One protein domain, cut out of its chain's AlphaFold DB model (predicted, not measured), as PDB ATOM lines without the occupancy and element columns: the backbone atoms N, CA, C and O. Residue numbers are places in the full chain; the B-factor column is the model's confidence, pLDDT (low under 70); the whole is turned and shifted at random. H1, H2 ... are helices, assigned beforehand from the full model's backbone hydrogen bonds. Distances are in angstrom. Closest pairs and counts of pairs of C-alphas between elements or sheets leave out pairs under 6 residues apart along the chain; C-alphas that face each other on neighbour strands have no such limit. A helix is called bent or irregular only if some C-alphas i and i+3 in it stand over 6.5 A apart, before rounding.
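What this domain is: This is residues 3 to 159 of the 162 residues of an uncharacterized protein of Dorcoceras hygrometricum (UniProt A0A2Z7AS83). Two helical hairpins, H3 with H2 and H6 with H7, form opposite walls of an elongated body, with the shorter helices H4 and H8 between them. H1 with H9 sits at one end of the long axis and H5 at the other. The printed part has 157 residues, with nine named helices, H1 to H9 in order along the chain, and no named strand; the class is all helix. It is compact, with a radius of gyration of the C-alphas of 16.4 A, and spans 51 by 30 by 27 A.

Where its parts are: The longest helix, H3, takes residues 38 to 57 and 29.2 A, from C-alpha 38 at (79.468, 156.242, 91.364). It is irregular, with C-alphas 39 and 42 7.9 A apart, and has a kink of 28 degrees near residue 45. H2 is residues 18 to 32, 21.3 A, and H4 is residues 64 to 71. H6 is residues 91 to 106, 22.6 A, and only just irregular, with C-alphas 91 and 94 6.6 A apart. H7 is residues 115 to 130, 22.5 A; H8 is residues 138 to 147; H5 is residues 78 to 89. H1, residues 3 to 15, begins at (110.326, 122.351, 85.422). H9, residues 151 to 158, ends at (91.730, 124.005, 88.954) and is only just irregular, with C-alphas 153 and 156 6.9 A apart.

How they stand to each other: H3, with residues 48 to 55 alone, touches H2 in a hairpin at a shallow tilt of 24 degrees; the closest C-alphas, of Ala 26 and Leu 51, are 6.4 A apart. H3 and H4 touch at 36 degrees, only just steep, closest at the C-alphas of Gly 45 and Leu 71, 6.4 A. H4 touches H6, C-alphas of Asp 69 and Phe 98, 5.7 A. H6, the hub, also touches H5, C-alphas of Lys 86 and Arg 94, 6.8 A, and H7, C-alphas of Leu 104 and Leu 125, 6.2 A. H7 and H8 only just touch, with 3 pairs of C-alphas within 8 A, the closest those of Met 122 and Leu 145, 6.5 A. H8 touches H2, C-alphas of Phe 24 and Asp 143, 6.1 A. H1 touches H9, C-alphas of Lys 12 and Leu 157, 6.0 A. H3 and H6 are apart. Every O i to N i+4 pair is within hydrogen-bond range in H1, H2, H4, H5, H7 and H8, against 14 of 16 in H3, 11 of 12 in H6 and 1 of 4 in H9, where 3 of 5 O i to N i+3 pairs are within range.

The domain as a whole: The C-alphas of Ala 5 and Glu 87, the two farthest apart, are 51.1 A apart. The printed part has no cut and no long link. The mean pLDDT of the printed part is 71.7, and 60 residues are under 70, among them residues 3 to 20 and 72 to 93.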
ATOM      1  N   TYR A   3     110.424 121.288  84.411       47.66
ATOM      2  CA  TYR A   3     110.326 122.351  85.422       47.66
ATOM      3  C   TYR A   3     108.927 122.958  85.619       47.66
ATOM      4  O   TYR A   3     108.557 123.272  86.742       47.66
ATOM      5  N   ALA A   4     108.147 123.141  84.550       41.84
ATOM      6  CA  ALA A   4     106.806 123.721  84.669       41.84
ATOM      7  C   ALA A   4     105.826 122.762  85.366       41.84
ATOM      8  O   ALA A   4     104.987 123.206  86.141       41.84
ATOM      9  N   ALA A   5     105.960 121.455  85.120       46.22
ATOM     10  CA  ALA A   5     105.128 120.432  85.743       46.22
ATOM     11  C   ALA A   5     105.447 120.276  87.236       46.22
ATOM     12  O   ALA A   5     104.525 120.189  88.040       46.22
ATOM     13  N   ASP A   6     106.729 120.329  87.609       55.50
ATOM     14  CA  ASP A   6     107.156 120.222  89.010       55.50
ATOM     15  C   ASP A   6     106.686 121.434  89.842       55.50
ATOM     16  O   ASP A   6     106.195 121.271  90.958       55.50
ATOM     17  N   ILE A   7     106.742 122.649  89.275       55.12
ATOM     18  CA  ILE A   7     106.211 123.865  89.920       55.12
ATOM     19  C   ILE A   7     104.687 123.784  90.066       55.12
ATOM     20  O   ILE A   7     104.155 124.105  91.125       55.12
ATOM     21  N   LEU A   8     103.973 123.334  89.030       51.50
ATOM     22  CA  LEU A   8     102.516 123.191  89.074       51.50
ATOM     23  C   LEU A   8     102.060 122.108  90.056       51.50
ATOM     24  O   LEU A   8     101.047 122.299  90.717       51.50
ATOM     25  N   HIS A   9     102.805 121.007  90.188       56.88
ATOM     26  CA  HIS A   9     102.530 119.958  91.172       56.88
ATOM     27  C   HIS A   9     102.702 120.476  92.599       56.88
ATOM     28  O   HIS A   9     101.819 120.293  93.430       56.88
ATOM     29  N   HIS A  10     103.800 121.187  92.861       59.12
ATOM     30  CA  HIS A  10     104.055 121.750  94.181       59.12
ATOM     31  C   HIS A  10     103.037 122.837  94.542       59.12
ATOM     32  O   HIS A  10     102.574 122.901  95.675       59.12
ATOM     33  N   LEU A  11     102.618 123.651  93.565       53.53
ATOM     34  CA  LEU A  11     101.496 124.570  93.735       53.53
ATOM     35  C   LEU A  11     100.193 123.793  93.992       53.53
ATOM     36  O   LEU A  11      99.474 124.129  94.915       53.53
ATOM     37  N   LYS A  12      99.893 122.719  93.262       56.25
ATOM     38  CA  LYS A  12      98.670 121.932  93.481       56.25
ATOM     39  C   LYS A  12      98.597 121.315  94.887       56.25
ATOM     40  O   LYS A  12      97.570 121.471  95.537       56.25
ATOM     41  N   GLU A  13      99.676 120.703  95.375       60.50
ATOM     42  CA  GLU A  13      99.769 120.186  96.756       60.50
ATOM     43  C   GLU A  13      99.591 121.299  97.794       60.50
ATOM     44  O   GLU A  13      98.928 121.126  98.810       60.50
ATOM     45  N   LEU A  14     100.129 122.483  97.503       56.16
ATOM     46  CA  LEU A  14      99.932 123.682  98.303       56.16
ATOM     47  C   LEU A  14      98.458 124.152  98.307       56.16
ATOM     48  O   LEU A  14      98.049 124.779  99.280       56.16
ATOM     49  N   TYR A  15      97.665 123.867  97.267       53.78
ATOM     50  CA  TYR A  15      96.310 124.393  97.023       53.78
ATOM     51  C   TYR A  15      95.138 123.484  97.452       53.78
ATOM     52  O   TYR A  15      93.998 123.949  97.413       53.78
ATOM     53  N   GLU A  16      95.373 122.239  97.883       56.22
ATOM     54  CA  GLU A  16      94.311 121.282  98.270       56.22
ATOM     55  C   GLU A  16      93.702 121.514  99.671       56.22
ATOM     56  O   GLU A  16      92.713 120.882 100.040       56.22
ATOM     57  N   GLU A  17      94.217 122.469 100.447       59.25
ATOM     58  CA  GLU A  17      93.641 122.846 101.741       59.25
ATOM     59  C   GLU A  17      92.439 123.795 101.544       59.25
ATOM     60  O   GLU A  17      92.585 124.883 100.984       59.25
ATOM     61  N   ASN A  18      91.238 123.414 102.004       55.12
ATOM     62  CA  ASN A  18      89.979 124.151 101.761       55.12
ATOM     63  C   ASN A  18      90.059 125.652 102.130       55.12
ATOM     64  O   ASN A  18      89.548 126.508 101.408       55.12
ATOM     65  N   SER A  19      90.796 125.980 103.198       61.66
ATOM     66  CA  SER A  19      91.074 127.360 103.628       61.66
ATOM     67  C   SER A  19      91.790 128.184 102.545       61.66
ATOM     68  O   SER A  19      91.485 129.357 102.327       61.66
ATOM     69  N   ARG A  20      92.698 127.568 101.782       67.12
ATOM     70  CA  ARG A  20      93.494 128.254 100.762       67.12
ATOM     71  C   ARG A  20      92.709 128.553  99.492       67.12
ATOM     72  O   ARG A  20      92.922 129.600  98.884       67.12
ATOM     73  N   HIS A  21      91.780 127.682  99.100       71.50
ATOM     74  CA  HIS A  21      90.886 127.954  97.975       71.50
ATOM     75  C   HIS A  21      89.931 129.118  98.281       71.50
ATOM     76  O   HIS A  21      89.752 130.023  97.457       71.50
ATOM     77  N   GLU A  22      89.355 129.134  99.485       74.81
ATOM     78  CA  GLU A  22      88.494 130.226  99.952       74.81
ATOM     79  C   GLU A  22      89.259 131.550 100.032       74.81
ATOM     80  O   GLU A  22      88.764 132.588  99.583       74.81
ATOM     81  N   ARG A  23      90.503 131.498 100.516       79.88
ATOM     82  CA  ARG A  23      91.418 132.639 100.593       79.88
ATOM     83  C   ARG A  23      91.777 133.174  99.221       79.88
ATOM     84  O   ARG A  23      91.578 134.355  98.956       79.88
ATOM     85  N   PHE A  24      92.203 132.305  98.311       74.38
ATOM     86  CA  PHE A  24      92.500 132.677  96.932       74.38
ATOM     87  C   PHE A  24      91.286 133.305  96.240       74.38
ATOM     88  O   PHE A  24      91.414 134.300  95.526       74.38
ATOM     89  N   THR A  25      90.088 132.774  96.493       78.88
ATOM     90  CA  THR A  25      88.836 133.335  95.973       78.88
ATOM     91  C   THR A  25      88.554 134.719  96.556       78.88
ATOM     92  O   THR A  25      88.227 135.634  95.803       78.88
ATOM     93  N   ALA A  26      88.744 134.917  97.864       81.69
ATOM     94  CA  ALA A  26      88.588 136.224  98.504       81.69
ATOM     95  C   ALA A  26      89.596 137.259  97.965       81.69
ATOM     96  O   ALA A  26      89.211 138.383  97.647       81.69
ATOM     97  N   VAL A  27      90.866 136.877  97.777       79.12
ATOM     98  CA  VAL A  27      91.890 137.748  97.169       79.12
ATOM     99  C   VAL A  27      91.547 138.053  95.706       79.12
ATOM    100  O   VAL A  27      91.684 139.191  95.257       79.12
ATOM    101  N   LYS A  28      91.027 137.080  94.951       79.81
ATOM    102  CA  LYS A  28      90.562 137.285  93.572       79.81
ATOM    103  C   LYS A  28      89.406 138.278  93.499       79.81
ATOM    104  O   LYS A  28      89.406 139.158  92.634       79.81
ATOM    105  N   GLU A  29      88.428 138.154  94.391       82.12
ATOM    106  CA  GLU A  29      87.319 139.104  94.505       82.12
ATOM    107  C   GLU A  29      87.830 140.499  94.865       82.12
ATOM    108  O   GLU A  29      87.429 141.466  94.223       82.12
ATOM    109  N   LEU A  30      88.783 140.607  95.794       80.50
ATOM    110  CA  LEU A  30      89.443 141.866  96.140       80.50
ATOM    111  C   LEU A  30      90.145 142.505  94.928       80.50
ATOM    112  O   LEU A  30      89.966 143.690  94.666       80.50
ATOM    113  N   MET A  31      90.906 141.728  94.151       74.12
ATOM    114  CA  MET A  31      91.651 142.223  92.984       74.12
ATOM    115  C   MET A  31      90.776 142.602  91.788       74.12
ATOM    116  O   MET A  31      91.207 143.386  90.942       74.12
ATOM    117  N   THR A  32      89.588 142.013  91.674       72.69
ATOM    118  CA  THR A  32      88.635 142.280  90.578       72.69
ATOM    119  C   THR A  32      87.513 143.227  90.993       72.69
ATOM    120  O   THR A  32      86.721 143.668  90.155       72.69
ATOM    121  N   SER A  33      87.454 143.560  92.283       71.69
ATOM    122  CA  SER A  33      86.561 144.559  92.840       71.69
ATOM    123  C   SER A  33      86.943 145.935  92.304       71.69
ATOM    124  O   SER A  33      87.950 146.539  92.676       71.69
ATOM    125  N   HIS A  34      86.118 146.433  91.391       64.31
ATOM    126  CA  HIS A  34      86.182 147.795  90.888       64.31
ATOM    127  C   HIS A  34      84.794 148.422  91.022       64.31
ATOM    128  O   HIS A  34      83.779 147.774  90.739       64.31
ATOM    129  N   MET A  35      84.730 149.691  91.432       60.72
ATOM    130  CA  MET A  35      83.480 150.452  91.391       60.72
ATOM    131  C   MET A  35      82.962 150.523  89.950       60.72
ATOM    132  O   MET A  35      83.607 151.119  89.090       60.72
ATOM    133  N   ARG A  36      81.788 149.931  89.698       55.97
ATOM    134  CA  ARG A  36      81.114 149.974  88.388       55.97
ATOM    135  C   ARG A  36      80.279 151.240  88.191       55.97
ATOM    136  O   ARG A  36      80.100 151.662  87.057       55.97
ATOM    137  N   ASP A  37      79.793 151.834  89.281       52.84
ATOM    138  CA  ASP A  37      79.000 153.064  89.262       52.84
ATOM    139  C   ASP A  37      79.261 153.906  90.525       52.84
ATOM    140  O   ASP A  37      79.568 153.391  91.603       52.84
ATOM    141  N   ALA A  38      79.161 155.220  90.374       50.91
ATOM    142  CA  ALA A  38      79.468 156.242  91.364       50.91
ATOM    143  C   ALA A  38      78.483 156.302  92.536       50.91
ATOM    144  O   ALA A  38      78.849 156.736  93.626       50.91
ATOM    145  N   THR A  39      77.241 155.889  92.307       51.72
ATOM    146  CA  THR A  39      76.161 155.877  93.304       51.72
ATOM    147  C   THR A  39      76.356 154.798  94.368       51.72
ATOM    148  O   THR A  39      75.780 154.884  95.449       51.72
ATOM    149  N   LEU A  40      77.226 153.821  94.105       61.28
ATOM    150  CA  LEU A  40      77.435 152.649  94.949       61.28
ATOM    151  C   LEU A  40      78.708 152.753  95.802       61.28
ATOM    152  O   LEU A  40      79.221 151.733  96.243       61.28
ATOM    153  N   PHE A  41      79.238 153.960  96.059       61.94
ATOM    154  CA  PHE A  41      80.423 154.147  96.917       61.94
ATOM    155  C   PHE A  41      80.250 153.475  98.283       61.94
ATOM    156  O   PHE A  41      81.125 152.739  98.735       61.94
ATOM    157  N   ARG A  42      79.085 153.677  98.910       65.44
ATOM    158  CA  ARG A  42      78.745 153.073 100.202       65.44
ATOM    159  C   ARG A  42      78.730 151.545 100.114       65.44
ATOM    160  O   ARG A  42      79.316 150.881 100.958       65.44
ATOM    161  N   GLU A  43      78.116 150.987  99.075       70.38
ATOM    162  CA  GLU A  43      78.047 149.535  98.868       70.38
ATOM    163  C   GLU A  43      79.405 148.920  98.527       70.38
ATOM    164  O   GLU A  43      79.736 147.838  99.001       70.38
ATOM    165  N   HIS A  44      80.217 149.618  97.734       73.31
ATOM    166  CA  HIS A  44      81.578 149.212  97.417       73.31
ATOM    167  C   HIS A  44      82.463 149.249  98.665       73.31
ATOM    168  O   HIS A  44      83.192 148.297  98.910       73.31
ATOM    169  N   GLY A  45      82.359 150.296  99.489       70.38
ATOM    170  CA  GLY A  45      83.044 150.379 100.779       70.38
ATOM    171  C   GLY A  45      82.677 149.211 101.694       70.38
ATOM    172  O   GLY A  45      83.568 148.510 102.161       70.38
ATOM    173  N   PHE A  46      81.382 148.923 101.871       73.12
ATOM    174  CA  PHE A  46      80.936 147.762 102.652       73.12
ATOM    175  C   PHE A  46      81.414 146.430 102.075       73.12
ATOM    176  O   PHE A  46      81.806 145.545 102.828       73.12
ATOM    177  N   ARG A  47      81.434 146.289 100.747       79.06
ATOM    178  CA  ARG A  47      81.972 145.095 100.089       79.06
ATOM    179  C   ARG A  47      83.462 144.917 100.373       79.06
ATOM    180  O   ARG A  47      83.882 143.813 100.692       79.06
ATOM    181  N   MET A  48      84.249 145.986 100.268       76.69
ATOM    182  CA  MET A  48      85.685 145.952 100.546       76.69
ATOM    183  C   MET A  48      85.962 145.642 102.021       76.69
ATOM    184  O   MET A  48      86.827 144.822 102.303       76.69
ATOM    185  N   ILE A  49      85.189 146.221 102.949       76.62
ATOM    186  CA  ILE A  49      85.255 145.890 104.382       76.62
ATOM    187  C   ILE A  49      84.955 144.403 104.599       76.62
ATOM    188  O   ILE A  49      85.765 143.711 105.206       76.62
ATOM    189  N   GLY A  50      83.869 143.884 104.019       79.00
ATOM    190  CA  GLY A  50      83.517 142.468 104.140       79.00
ATOM    191  C   GLY A  50      84.578 141.524 103.558       79.00
ATOM    192  O   GLY A  50      84.818 140.455 104.110       79.00
ATOM    193  N   LEU A  51      85.262 141.916 102.477       80.75
ATOM    194  CA  LEU A  51      86.389 141.152 101.927       80.75
ATOM    195  C   LEU A  51      87.615 141.181 102.849       80.75
ATOM    196  O   LEU A  51      88.263 140.152 103.019       80.75
ATOM    197  N   ILE A  52      87.919 142.326 103.465       78.62
ATOM    198  CA  ILE A  52      89.006 142.460 104.446       78.62
ATOM    199  C   ILE A  52      88.719 141.600 105.687       78.62
ATOM    200  O   ILE A  52      89.592 140.861 106.135       78.62
ATOM    201  N   GLU A  53      87.490 141.636 106.206       79.19
ATOM    202  CA  GLU A  53      87.054 140.806 107.338       79.19
ATOM    203  C   GLU A  53      87.102 139.312 106.997       79.19
ATOM    204  O   GLU A  53      87.594 138.509 107.790       79.19
ATOM    205  N   LYS A  54      86.670 138.935 105.785       83.25
ATOM    206  CA  LYS A  54      86.763 137.556 105.286       83.25
ATOM    207  C   LYS A  54      88.213 137.078 105.212       83.25
ATOM    208  O   LYS A  54      88.489 135.957 105.620       83.25
ATOM    209  N   LEU A  55      89.140 137.910 104.730       81.38
ATOM    210  CA  LEU A  55      90.571 137.585 104.710       81.38
ATOM    211  C   LEU A  55      91.134 137.423 106.127       81.38
ATOM    212  O   LEU A  55      91.862 136.464 106.376       81.38
ATOM    213  N   SER A  56      90.723 138.279 107.066       79.81
ATOM    214  CA  SER A  56      91.104 138.148 108.477       79.81
ATOM    215  C   SER A  56      90.601 136.845 109.103       79.81
ATOM    216  O   SER A  56      91.302 136.263 109.925       79.81
ATOM    217  N   GLY A  57      89.409 136.372 108.720       79.69
ATOM    218  CA  GLY A  57      88.876 135.072 109.144       79.69
ATOM    219  C   GLY A  57      89.590 133.865 108.522       79.69
ATOM    220  O   GLY A  57      89.430 132.750 109.010       79.69
ATOM    221  N   LEU A  58      90.389 134.086 107.474       80.25
ATOM    222  CA  LEU A  58      91.190 133.084 106.761       80.25
ATOM    223  C   LEU A  58      92.689 133.203 107.089       80.25
ATOM    224  O   LEU A  58      93.535 132.839 106.272       80.25
ATOM    225  N   ASP A  59      93.005 133.744 108.269       79.06
ATOM    226  CA  ASP A  59      94.364 133.933 108.794       79.06
ATOM    227  C   ASP A  59      95.259 134.868 107.948       79.06
ATOM    228  O   ASP A  59      96.479 134.896 108.084       79.06
ATOM    229  N   ILE A  60      94.656 135.698 107.083       76.94
ATOM    230  CA  ILE A  60      95.333 136.833 106.443       76.94
ATOM    231  C   ILE A  60      94.967 138.104 107.205       76.94
ATOM    232  O   ILE A  60      93.981 138.781 106.909       76.94
ATOM    233  N   ALA A  61      95.814 138.473 108.162       77.50
ATOM    234  CA  ALA A  61      95.755 139.786 108.788       77.50
ATOM    235  C   ALA A  61      96.399 140.830 107.862       77.50
ATOM    236  O   ALA A  61      97.621 140.883 107.707       77.50
ATOM    237  N   LEU A  62      95.574 141.666 107.228       76.88
ATOM    238  CA  LEU A  62      96.081 142.805 106.467       76.88
ATOM    239  C   LEU A  62      96.588 143.883 107.438       76.88
ATOM    240  O   LEU A  62      95.885 144.207 108.399       76.88
ATOM    241  N   PRO A  63      97.762 144.490 107.185       75.75
ATOM    242  CA  PRO A  63      98.169 145.683 107.914       75.75
ATOM    243  C   PRO A  63      97.075 146.750 107.811       75.75
ATOM    244  O   PRO A  63      96.569 147.000 106.717       75.75
ATOM    245  N   HIS A  64      96.745 147.415 108.923       72.62
ATOM    246  CA  HIS A  64      95.740 148.494 108.963       72.62
ATOM    247  C   HIS A  64      95.952 149.520 107.838       72.62
ATOM    248  O   HIS A  64      95.031 149.981 107.171       72.62
ATOM    249  N   GLU A  65      97.219 149.822 107.607       70.56
ATOM    250  CA  GLU A  65      97.751 150.655 106.544       70.56
ATOM    251  C   GLU A  65      97.284 150.241 105.140       70.56
ATOM    252  O   GLU A  65      96.748 151.062 104.395       70.56
ATOM    253  N   LEU A  66      97.412 148.954 104.818       73.69
ATOM    254  CA  LEU A  66      96.975 148.372 103.556       73.69
ATOM    255  C   LEU A  66      95.449 148.309 103.459       73.69
ATOM    256  O   LEU A  66      94.898 148.564 102.393       73.69
ATOM    257  N   SER A  67      94.754 148.008 104.559       74.44
ATOM    258  CA  SER A  67      93.287 148.015 104.603       74.44
ATOM    259  C   SER A  67      92.725 149.384 104.228       74.44
ATOM    260  O   SER A  67      91.798 149.471 103.423       74.44
ATOM    261  N   VAL A  68      93.314 150.461 104.755       71.75
ATOM    262  CA  VAL A  68      92.934 151.831 104.391       71.75
ATOM    263  C   VAL A  68      93.239 152.103 102.919       71.75
ATOM    264  O   VAL A  68      92.358 152.565 102.199       71.75
ATOM    265  N   ASP A  69      94.440 151.772 102.442       73.75
ATOM    266  CA  ASP A  69      94.831 152.032 101.051       73.75
ATOM    267  C   ASP A  69      93.955 151.250 100.042       73.75
ATOM    268  O   ASP A  69      93.604 151.778  98.984       73.75
ATOM    269  N   LEU A  70      93.498 150.040 100.394       73.88
ATOM    270  CA  LEU A  70      92.540 149.247  99.612       73.88
ATOM    271  C   LEU A  70      91.145 149.888  99.546       73.88
ATOM    272  O   LEU A  70      90.515 149.875  98.487       73.88
ATOM    273  N   LEU A  71      90.659 150.485 100.639       70.75
ATOM    274  CA  LEU A  71      89.386 151.222 100.648       70.75
ATOM    275  C   LEU A  71      89.442 152.473  99.751       70.75
ATOM    276  O   LEU A  71      88.444 152.860  99.130       70.75
ATOM    277  N   LEU A  72      90.631 153.069  99.628       68.50
ATOM    278  CA  LEU A  72      90.891 154.247  98.802       68.50
ATOM    279  C   LEU A  72      91.061 153.941  97.310       68.50
ATOM    280  O   LEU A  72      91.093 154.875  96.513       68.50
ATOM    281  N   LEU A  73      91.110 152.674  96.878       66.00
ATOM    282  CA  LEU A  73      91.154 152.319  95.446       66.00
ATOM    283  C   LEU A  73      89.873 152.705  94.675       66.00
ATOM    284  O   LEU A  73      89.792 152.493  93.465       66.00
ATOM    285  N   SER A  74      88.884 153.302  95.346       61.59
ATOM    286  CA  SER A  74      87.650 153.850  94.782       61.59
ATOM    287  C   SER A  74      87.914 155.144  93.975       61.59
ATOM    288  O   SER A  74      88.094 156.223  94.540       61.59
ATOM    289  N   PRO A  75      87.896 155.108  92.628       55.16
ATOM    290  CA  PRO A  75      88.494 156.154  91.789       55.16
ATOM    291  C   PRO A  75      87.799 157.524  91.840       55.16
ATOM    292  O   PRO A  75      88.381 158.499  91.373       55.16
ATOM    293  N   LYS A  76      86.576 157.624  92.380       56.06
ATOM    294  CA  LYS A  76      85.770 158.854  92.298       56.06
ATOM    295  C   LYS A  76      85.926 159.816  93.483       56.06
ATOM    296  O   LYS A  76      85.696 161.001  93.299       56.06
ATOM    297  N   TYR A  77      86.358 159.326  94.645       54.25
ATOM    298  CA  TYR A  77      86.688 160.160  95.816       54.25
ATOM    299  C   TYR A  77      88.120 159.949  96.301       54.25
ATOM    300  O   TYR A  77      88.572 160.656  97.196       54.25
ATOM    301  N   ALA A  78      88.856 159.012  95.688       57.81
ATOM    302  CA  ALA A  78      90.269 158.807  95.959       57.81
ATOM    303  C   ALA A  78      91.043 160.122  95.874       57.81
ATOM    304  O   ALA A  78      91.828 160.380  96.764       57.81
ATOM    305  N   ALA A  79      90.800 160.974  94.873       58.53
ATOM    306  CA  ALA A  79      91.522 162.240  94.731       58.53
ATOM    307  C   ALA A  79      91.299 163.195  95.917       58.53
ATOM    308  O   ALA A  79      92.277 163.682  96.476       58.53
ATOM    309  N   ASP A  80      90.048 163.397  96.341       60.84
ATOM    310  CA  ASP A  80      89.704 164.300  97.448       60.84
ATOM    311  C   ASP A  80      90.140 163.729  98.805       60.84
ATOM    312  O   ASP A  80      90.684 164.442  99.644       60.84
ATOM    313  N   ILE A  81      89.976 162.417  99.008       64.44
ATOM    314  CA  ILE A  81      90.405 161.745 100.238       64.44
ATOM    315  C   ILE A  81      91.936 161.656 100.297       64.44
ATOM    316  O   ILE A  81      92.515 161.919 101.345       64.44
ATOM    317  N   LEU A  82      92.624 161.355  99.190       61.66
ATOM    318  CA  LEU A  82      94.087 161.435  99.118       61.66
ATOM    319  C   LEU A  82      94.569 162.859  99.354       61.66
ATOM    320  O   LEU A  82      95.587 163.019 100.013       61.66
ATOM    321  N   HIS A  83      93.872 163.876  98.845       62.47
ATOM    322  CA  HIS A  83      94.217 165.271  99.097       62.47
ATOM    323  C   HIS A  83      94.129 165.595 100.593       62.47
ATOM    324  O   HIS A  83      95.113 166.039 101.177       62.47
ATOM    325  N   HIS A  84      93.028 165.233 101.253       61.84
ATOM    326  CA  HIS A  84      92.879 165.431 102.696       61.84
ATOM    327  C   HIS A  84      93.867 164.613 103.535       61.84
ATOM    328  O   HIS A  84      94.379 165.073 104.553       61.84
ATOM    329  N   LEU A  85      94.177 163.386 103.119       57.31
ATOM    330  CA  LEU A  85      95.159 162.569 103.825       57.31
ATOM    331  C   LEU A  85      96.597 163.050 103.587       57.31
ATOM    332  O   LEU A  85      97.424 162.881 104.479       57.31
ATOM    333  N   LYS A  86      96.897 163.664 102.434       63.16
ATOM    334  CA  LYS A  86      98.170 164.360 102.183       63.16
ATOM    335  C   LYS A  86      98.334 165.563 103.110       63.16
ATOM    336  O   LYS A  86      99.425 165.760 103.634       63.16
ATOM    337  N   GLU A  87      97.266 166.322 103.354       63.09
ATOM    338  CA  GLU A  87      97.278 167.443 104.306       63.09
ATOM    339  C   GLU A  87      97.522 166.975 105.751       63.09
ATOM    340  O   GLU A  87      98.252 167.626 106.494       63.09
ATOM    341  N   LEU A  88      96.952 165.830 106.148       56.97
ATOM    342  CA  LEU A  88      97.051 165.314 107.519       56.97
ATOM    343  C   LEU A  88      98.345 164.540 107.818       56.97
ATOM    344  O   LEU A  88      98.813 164.564 108.954       56.97
ATOM    345  N   TYR A  89      98.898 163.823 106.836       55.78
ATOM    346  CA  TYR A  89      99.996 162.865 107.048       55.78
ATOM    347  C   TYR A  89     101.258 163.154 106.216       55.78
ATOM    348  O   TYR A  89     102.252 162.442 106.353       55.78
ATOM    349  N   GLY A  90     101.246 164.197 105.382       60.62
ATOM    350  CA  GLY A  90     102.356 164.561 104.501       60.62
ATOM    351  C   GLY A  90     102.271 163.928 103.106       60.62
ATOM    352  O   GLY A  90     101.624 162.904 102.879       60.62
ATOM    353  N   GLU A  91     102.921 164.579 102.139       56.09
ATOM    354  CA  GLU A  91     102.657 164.393 100.708       56.09
ATOM    355  C   GLU A  91     103.308 163.143 100.080       56.09
ATOM    356  O   GLU A  91     102.741 162.569  99.147       56.09
ATOM    357  N   ASN A  92     104.445 162.678 100.613       58.50
ATOM    358  CA  ASN A  92     105.234 161.608  99.991       58.50
ATOM    359  C   ASN A  92     104.806 160.195 100.409       58.50
ATOM    360  O   ASN A  92     104.507 159.375  99.545       58.50
ATOM    361  N   SER A  93     104.722 159.895 101.709       65.25
ATOM    362  CA  SER A  93     104.567 158.506 102.170       65.25
ATOM    363  C   SER A  93     103.239 157.887 101.731       65.25
ATOM    364  O   SER A  93     103.207 156.778 101.198       65.25
ATOM    365  N   ARG A  94     102.125 158.614 101.878       71.94
ATOM    366  CA  ARG A  94     100.799 158.070 101.560       71.94
ATOM    367  C   ARG A  94     100.510 158.009 100.066       71.94
ATOM    368  O   ARG A  94      99.869 157.070  99.602       71.94
ATOM    369  N   HIS A  95     100.984 158.988  99.302       74.38
ATOM    370  CA  HIS A  95     100.822 158.970  97.852       74.38
ATOM    371  C   HIS A  95     101.645 157.850  97.208       74.38
ATOM    372  O   HIS A  95     101.134 157.137  96.341       74.38
ATOM    373  N   GLU A  96     102.887 157.659  97.658       77.06
ATOM    374  CA  GLU A  96     103.758 156.582  97.186       77.06
ATOM    375  C   GLU A  96     103.193 155.204  97.549       77.06
ATOM    376  O   GLU A  96     103.131 154.331  96.680       77.06
ATOM    377  N   ARG A  97     102.686 155.038  98.779       80.19
ATOM    378  CA  ARG A  97     101.999 153.815  99.225       80.19
ATOM    379  C   ARG A  97     100.763 153.505  98.406       80.19
ATOM    380  O   ARG A  97     100.670 152.423  97.835       80.19
ATOM    381  N   PHE A  98      99.850 154.465  98.283       78.12
ATOM    382  CA  PHE A  98      98.639 154.283  97.491       78.12
ATOM    383  C   PHE A  98      98.966 153.913  96.041       78.12
ATOM    384  O   PHE A  98      98.353 153.014  95.468       78.12
ATOM    385  N   THR A  99      99.958 154.581  95.448       81.00
ATOM    386  CA  THR A  99     100.381 154.304  94.072       81.00
ATOM    387  C   THR A  99     100.960 152.897  93.942       81.00
ATOM    388  O   THR A  99     100.588 152.184  93.013       81.00
ATOM    389  N   ALA A 100     101.802 152.464  94.885       84.75
ATOM    390  CA  ALA A 100     102.368 151.118  94.899       84.75
ATOM    391  C   ALA A 100     101.294 150.031  95.091       84.75
ATOM    392  O   ALA A 100     101.280 149.052  94.346       84.75
ATOM    393  N   VAL A 101     100.350 150.225  96.022       83.50
ATOM    394  CA  VAL A 101      99.211 149.313  96.232       83.50
ATOM    395  C   VAL A 101      98.353 149.236  94.969       83.50
ATOM    396  O   VAL A 101      98.017 148.148  94.508       83.50
ATOM    397  N   LYS A 102      98.034 150.381  94.359       82.88
ATOM    398  CA  LYS A 102      97.256 150.434  93.118       82.88
ATOM    399  C   LYS A 102      97.954 149.709  91.971       82.88
ATOM    400  O   LYS A 102      97.310 148.944  91.257       82.88
ATOM    401  N   GLU A 103      99.252 149.933  91.798       86.69
ATOM    402  CA  GLU A 103     100.047 149.287  90.756       86.69
ATOM    403  C   GLU A 103     100.102 147.767  90.953       86.69
ATOM    404  O   GLU A 103      99.860 147.025  90.002       86.69
ATOM    405  N   LEU A 104     100.300 147.298  92.190       87.12
ATOM    406  CA  LEU A 104     100.267 145.874  92.534       87.12
ATOM    407  C   LEU A 104      98.907 145.240  92.204       87.12
ATOM    408  O   LEU A 104      98.847 144.214  91.528       87.12
ATOM    409  N   MET A 105      97.812 145.876  92.624       81.25
ATOM    410  CA  MET A 105      96.452 145.362  92.424       81.25
ATOM    411  C   MET A 105      96.045 145.324  90.947       81.25
ATOM    412  O   MET A 105      95.300 144.434  90.523       81.25
ATOM    413  N   MET A 106      96.547 146.264  90.144       83.38
ATOM    414  CA  MET A 106      96.253 146.369  88.713       83.38
ATOM    415  C   MET A 106      97.236 145.607  87.816       83.38
ATOM    416  O   MET A 106      96.961 145.437  86.627       83.38
ATOM    417  N   SER A 107      98.365 145.144  88.351       85.62
ATOM    418  CA  SER A 107      99.383 144.443  87.574       85.62
ATOM    419  C   SER A 107      98.833 143.131  87.016       85.62
ATOM    420  O   SER A 107      98.321 142.274  87.742       85.62
ATOM    421  N   ARG A 108      98.905 142.980  85.693       86.00
ATOM    422  CA  ARG A 108      98.534 141.766  84.960       86.00
ATOM    423  C   ARG A 108      99.616 141.474  83.933       86.00
ATOM    424  O   ARG A 108     100.069 142.387  83.235       86.00
ATOM    425  N   MET A 109     100.022 140.215  83.836       82.81
ATOM    426  CA  MET A 109     100.968 139.769  82.823       82.81
ATOM    427  C   MET A 109     100.286 139.846  81.458       82.81
ATOM    428  O   MET A 109      99.199 139.304  81.270       82.81
ATOM    429  N   ARG A 110     100.917 140.521  80.497       77.56
ATOM    430  CA  ARG A 110     100.450 140.514  79.104       77.56
ATOM    431  C   ARG A 110     100.970 139.256  78.414       77.56
ATOM    432  O   ARG A 110     102.084 138.830  78.713       77.56
ATOM    433  N   ASP A 111     100.224 138.725  77.448       64.38
ATOM    434  CA  ASP A 111     100.546 137.461  76.759       64.38
ATOM    435  C   ASP A 111     101.933 137.442  76.082       64.38
ATOM    436  O   ASP A 111     102.510 136.379  75.880       64.38
ATOM    437  N   ALA A 112     102.501 138.613  75.767       63.78
ATOM    438  CA  ALA A 112     103.825 138.759  75.154       63.78
ATOM    439  C   ALA A 112     104.985 138.955  76.158       63.78
ATOM    440  O   ALA A 112     106.141 139.037  75.745       63.78
ATOM    441  N   THR A 113     104.706 139.066  77.461       69.06
ATOM    442  CA  THR A 113     105.726 139.284  78.506       69.06
ATOM    443  C   THR A 113     106.209 137.955  79.074       69.06
ATOM    444  O   THR A 113     105.407 137.064  79.354       69.06
ATOM    445  N   LEU A 114     107.517 137.819  79.306       76.94
ATOM    446  CA  LEU A 114     108.060 136.620  79.942       76.94
ATOM    447  C   LEU A 114     107.619 136.560  81.411       76.94
ATOM    448  O   LEU A 114     107.798 137.526  82.153       76.94
ATOM    449  N   PHE A 115     107.138 135.393  81.853       74.38
ATOM    450  CA  PHE A 115     106.764 135.124  83.252       74.38
ATOM    451  C   PHE A 115     107.828 135.599  84.249       74.38
ATOM    452  O   PHE A 115     107.504 136.199  85.268       74.38
ATOM    453  N   ARG A 116     109.107 135.382  83.920       75.44
ATOM    454  CA  ARG A 116     110.244 135.816  84.737       75.44
ATOM    455  C   ARG A 116     110.244 137.331  84.949       75.44
ATOM    456  O   ARG A 116     110.368 137.779  86.079       75.44
ATOM    457  N   GLU A 117     110.100 138.107  83.880       80.94
ATOM    458  CA  GLU A 117     110.122 139.573  83.930       80.94
ATOM    459  C   GLU A 117     108.926 140.124  84.714       80.94
ATOM    460  O   GLU A 117     109.079 140.997  85.568       80.94
ATOM    461  N   HIS A 118     107.740 139.561  84.474       84.81
ATOM    462  CA  HIS A 118     106.533 139.921  85.211       84.81
ATOM    463  C   HIS A 118     106.635 139.565  86.700       84.81
ATOM    464  O   HIS A 118     106.321 140.390  87.555       84.81
ATOM    465  N   GLY A 119     107.149 138.376  87.023       80.62
ATOM    466  CA  GLY A 119     107.392 137.935  88.396       80.62
ATOM    467  C   GLY A 119     108.367 138.847  89.142       80.62
ATOM    468  O   GLY A 119     108.068 139.260  90.258       80.62
ATOM    469  N   PHE A 120     109.480 139.247  88.513       84.00
ATOM    470  CA  PHE A 120     110.405 140.222  89.108       84.00
ATOM    471  C   PHE A 120     109.747 141.577  89.359       84.00
ATOM    472  O   PHE A 120     109.999 142.185  90.395       84.00
ATOM    473  N   ARG A 121     108.875 142.042  88.458       87.38
ATOM    474  CA  ARG A 121     108.116 143.279  88.678       87.38
ATOM    475  C   ARG A 121     107.178 143.165  89.878       87.38
ATOM    476  O   ARG A 121     107.145 144.073  90.699       87.38
ATOM    477  N   MET A 122     106.440 142.060  89.994       86.19
ATOM    478  CA  MET A 122     105.552 141.806  91.134       86.19
ATOM    479  C   MET A 122     106.329 141.754  92.454       86.19
ATOM    480  O   MET A 122     105.925 142.396  93.417       86.19
ATOM    481  N   ILE A 123     107.470 141.058  92.482       84.94
ATOM    482  CA  ILE A 123     108.357 141.003  93.653       84.94
ATOM    483  C   ILE A 123     108.869 142.404  94.003       84.94
ATOM    484  O   ILE A 123     108.748 142.814  95.151       84.94
ATOM    485  N   GLY A 124     109.330 143.181  93.020       87.62
ATOM    486  CA  GLY A 124     109.792 144.550  93.248       87.62
ATOM    487  C   GLY A 124     108.702 145.482  93.794       87.62
ATOM    488  O   GLY A 124     108.991 146.353  94.610       87.62
ATOM    489  N   LEU A 125     107.436 145.290  93.404       88.12
ATOM    490  CA  LEU A 125     106.305 146.026  93.986       88.12
ATOM    491  C   LEU A 125     106.042 145.622  95.444       88.12
ATOM    492  O   LEU A 125     105.752 146.487  96.267       88.12
ATOM    493  N   ILE A 126     106.172 144.335  95.775       86.88
ATOM    494  CA  ILE A 126     106.034 143.829  97.149       86.88
ATOM    495  C   ILE A 126     107.172 144.360  98.034       86.88
ATOM    496  O   ILE A 126     106.920 144.849  99.133       86.88
ATOM    497  N   GLU A 127     108.410 144.338  97.541       87.38
ATOM    498  CA  GLU A 127     109.574 144.905  98.233       87.38
ATOM    499  C   GLU A 127     109.426 146.418  98.433       87.38
ATOM    500  O   GLU A 127     109.706 146.931  99.516       87.38
ATOM    501  N   LYS A 128     108.910 147.135  97.424       88.88
ATOM    502  CA  LYS A 128     108.601 148.566  97.530       88.88
ATOM    503  C   LYS A 128     107.572 148.849  98.625       88.88
ATOM    504  O   LYS A 128     107.747 149.810  99.364       88.88
ATOM    505  N   LEU A 129     106.527 148.028  98.751       86.56
ATOM    506  CA  LEU A 129     105.556 148.155  99.842       86.56
ATOM    507  C   LEU A 129     106.200 147.897 101.207       86.56
ATOM    508  O   LEU A 129     105.960 148.668 102.133       86.56
ATOM    509  N   SER A 130     107.079 146.897 101.312       85.44
ATOM    510  CA  SER A 130     107.824 146.634 102.548       85.44
ATOM    511  C   SER A 130     108.728 147.803 102.946       85.44
ATOM    512  O   SER A 130     108.868 148.074 104.133       85.44
ATOM    513  N   GLY A 131     109.328 148.498 101.975       84.69
ATOM    514  CA  GLY A 131     110.110 149.719 102.209       84.69
ATOM    515  C   GLY A 131     109.270 150.945 102.587       84.69
ATOM    516  O   GLY A 131     109.828 151.959 102.991       84.69
ATOM    517  N   LEU A 132     107.945 150.851 102.460       84.31
ATOM    518  CA  LEU A 132     106.965 151.860 102.861       84.31
ATOM    519  C   LEU A 132     106.170 151.416 104.106       84.31
ATOM    520  O   LEU A 132     105.023 151.829 104.278       84.31
ATOM    521  N   ASP A 133     106.763 150.546 104.930       82.75
ATOM    522  CA  ASP A 133     106.203 149.985 106.168       82.75
ATOM    523  C   ASP A 133     104.946 149.103 105.992       82.75
ATOM    524  O   ASP A 133     104.285 148.728 106.962       82.75
ATOM    525  N   ILE A 134     104.647 148.671 104.759       82.19
ATOM    526  CA  ILE A 134     103.585 147.702 104.459       82.19
ATOM    527  C   ILE A 134     104.204 146.325 104.198       82.19
ATOM    528  O   ILE A 134     104.574 145.982 103.074       82.19
ATOM    529  N   ALA A 135     104.261 145.492 105.236       84.50
ATOM    530  CA  ALA A 135     104.640 144.088 105.102       84.50
ATOM    531  C   ALA A 135     103.423 143.235 104.701       84.50
ATOM    532  O   ALA A 135     102.459 143.115 105.457       84.50
ATOM    533  N   LEU A 136     103.465 142.637 103.509       83.62
ATOM    534  CA  LEU A 136     102.437 141.691 103.078       83.62
ATOM    535  C   LEU A 136     102.691 140.306 103.692       83.62
ATOM    536  O   LEU A 136     103.834 139.842 103.659       83.62
ATOM    537  N   PRO A 137     101.649 139.611 104.190       84.62
ATOM    538  CA  PRO A 137     101.753 138.198 104.532       84.62
ATOM    539  C   PRO A 137     102.251 137.385 103.335       84.62
ATOM    540  O   PRO A 137     101.849 137.642 102.194       84.62
ATOM    541  N   HIS A 138     103.099 136.390 103.592       81.19
ATOM    542  CA  HIS A 138     103.717 135.571 102.547       81.19
ATOM    543  C   HIS A 138     102.664 134.930 101.630       81.19
ATOM    544  O   HIS A 138     102.766 134.955 100.403       81.19
ATOM    545  N   GLU A 139     101.604 134.427 102.245       80.81
ATOM    546  CA  GLU A 139     100.444 133.812 101.623       80.81
ATOM    547  C   GLU A 139      99.760 134.756 100.632       80.81
ATOM    548  O   GLU A 139      99.465 134.370  99.499       80.81
ATOM    549  N   LEU A 140      99.557 136.009 101.046       82.56
ATOM    550  CA  LEU A 140      98.931 137.040 100.230       82.56
ATOM    551  C   LEU A 140      99.831 137.431  99.056       82.56
ATOM    552  O   LEU A 140      99.348 137.577  97.938       82.56
ATOM    553  N   SER A 141     101.138 137.563  99.280       83.44
ATOM    554  CA  SER A 141     102.108 137.841  98.216       83.44
ATOM    555  C   SER A 141     102.088 136.772  97.121       83.44
ATOM    556  O   SER A 141     102.106 137.106  95.934       83.44
ATOM    557  N   VAL A 142     102.008 135.496  97.508       82.56
ATOM    558  CA  VAL A 142     101.908 134.370  96.569       82.56
ATOM    559  C   VAL A 142     100.578 134.404  95.812       82.56
ATOM    560  O   VAL A 142     100.579 134.293  94.584       82.56
ATOM    561  N   ASP A 143      99.460 134.616  96.510       83.06
ATOM    562  CA  ASP A 143      98.130 134.666  95.891       83.06
ATOM    563  C   ASP A 143      98.017 135.837  94.889       83.06
ATOM    564  O   ASP A 143      97.521 135.655  93.775       83.06
ATOM    565  N   LEU A 144      98.559 137.017  95.221       83.81
ATOM    566  CA  LEU A 144      98.612 138.181  94.325       83.81
ATOM    567  C   LEU A 144      99.476 137.924  93.082       83.81
ATOM    568  O   LEU A 144      99.099 138.310  91.971       83.81
ATOM    569  N   LEU A 145     100.625 137.255  93.240       83.81
ATOM    570  CA  LEU A 145     101.486 136.894  92.114       83.81
ATOM    571  C   LEU A 145     100.764 135.939  91.163       83.81
ATOM    572  O   LEU A 145     100.775 136.172  89.957       83.81
ATOM    573  N   LEU A 146     100.081 134.925  91.691       80.88
ATOM    574  CA  LEU A 146      99.337 133.955  90.888       80.88
ATOM    575  C   LEU A 146      98.142 134.592  90.169       80.88
ATOM    576  O   LEU A 146      97.946 134.350  88.980       80.88
ATOM    577  N   LEU A 147      97.394 135.474  90.835       81.69
ATOM    578  CA  LEU A 147      96.266 136.196  90.231       81.69
ATOM    579  C   LEU A 147      96.676 137.202  89.154       81.69
ATOM    580  O   LEU A 147      95.858 137.575  88.310       81.69
ATOM    581  N   SER A 148      97.932 137.646  89.163       82.56
ATOM    582  CA  SER A 148      98.466 138.520  88.120       82.56
ATOM    583  C   SER A 148      98.777 137.781  86.810       82.56
ATOM    584  O   SER A 148      98.996 138.432  85.785       82.56
ATOM    585  N   LEU A 149      98.793 136.444  86.822       83.12
ATOM    586  CA  LEU A 149      99.086 135.617  85.654       83.12
ATOM    587  C   LEU A 149      97.849 135.430  84.763       83.12
ATOM    588  O   LEU A 149      96.716 135.475  85.250       83.12
ATOM    589  N   PRO A 150      98.029 135.163  83.459       79.94
ATOM    590  CA  PRO A 150      96.920 134.836  82.579       79.94
ATOM    591  C   PRO A 150      96.269 133.523  83.012       79.94
ATOM    592  O   PRO A 150      96.947 132.587  83.440       79.94
ATOM    593  N   THR A 151      94.957 133.411  82.810       70.94
ATOM    594  CA  THR A 151      94.175 132.229  83.200       70.94
ATOM    595  C   THR A 151      94.726 130.924  82.614       70.94
ATOM    596  O   THR A 151      94.590 129.887  83.249       70.94
ATOM    597  N   ALA A 152      95.406 130.968  81.462       69.19
ATOM    598  CA  ALA A 152      96.067 129.817  80.835       69.19
ATOM    599  C   ALA A 152      97.203 129.190  81.674       69.19
ATOM    600  O   ALA A 152      97.573 128.041  81.449       69.19
ATOM    601  N   PHE A 153      97.762 129.933  82.632       65.94
ATOM    602  CA  PHE A 153      98.737 129.420  83.599       65.94
ATOM    603  C   PHE A 153      98.062 128.870  84.862       65.94
ATOM    604  O   PHE A 153      98.653 128.062  85.570       65.94
ATOM    605  N   LEU A 154      96.818 129.288  85.123       63.25
ATOM    606  CA  LEU A 154      96.012 128.873  86.273       63.25
ATOM    607  C   LEU A 154      95.100 127.678  85.949       63.25
ATOM    608  O   LEU A 154      94.732 126.941  86.856       63.25
ATOM    609  N   THR A 155      94.751 127.458  84.676       59.19
ATOM    610  CA  THR A 155      93.962 126.324  84.148       59.19
ATOM    611  C   THR A 155      94.373 124.946  84.657       59.19
ATOM    612  O   THR A 155      93.494 124.229  85.133       59.19
ATOM    613  N   PRO A 156      95.659 124.559  84.647       60.00
ATOM    614  CA  PRO A 156      96.054 123.257  85.178       60.00
ATOM    615  C   PRO A 156      95.932 123.143  86.709       60.00
ATOM    616  O   PRO A 156      96.028 122.038  87.235       60.00
ATOM    617  N   LEU A 157      95.713 124.251  87.430       53.09
ATOM    618  CA  LEU A 157      95.594 124.271  88.890       53.09
ATOM    619  C   LEU A 157      94.179 123.924  89.384       53.09
ATOM    620  O   LEU A 157      94.032 123.397  90.480       53.09
ATOM    621  N   TRP A 158      93.141 124.220  88.589       48.34
ATOM    622  CA  TRP A 158      91.730 124.005  88.954       48.34
ATOM    623  C   TRP A 158      91.045 122.868  88.191       48.34
ATOM    624  O   TRP A 158      89.903 122.530  88.499       48.34
ATOM    625  N   SER A 159      91.713 122.247  87.216       43.75
ATOM    626  CA  SER A 159      91.193 121.035  86.587       43.75
ATOM    627  C   SER A 159      91.474 119.818  87.475       43.75
ATOM    628  O   SER A 159      92.484 119.126  87.319       43.75
TER     629      SER A 159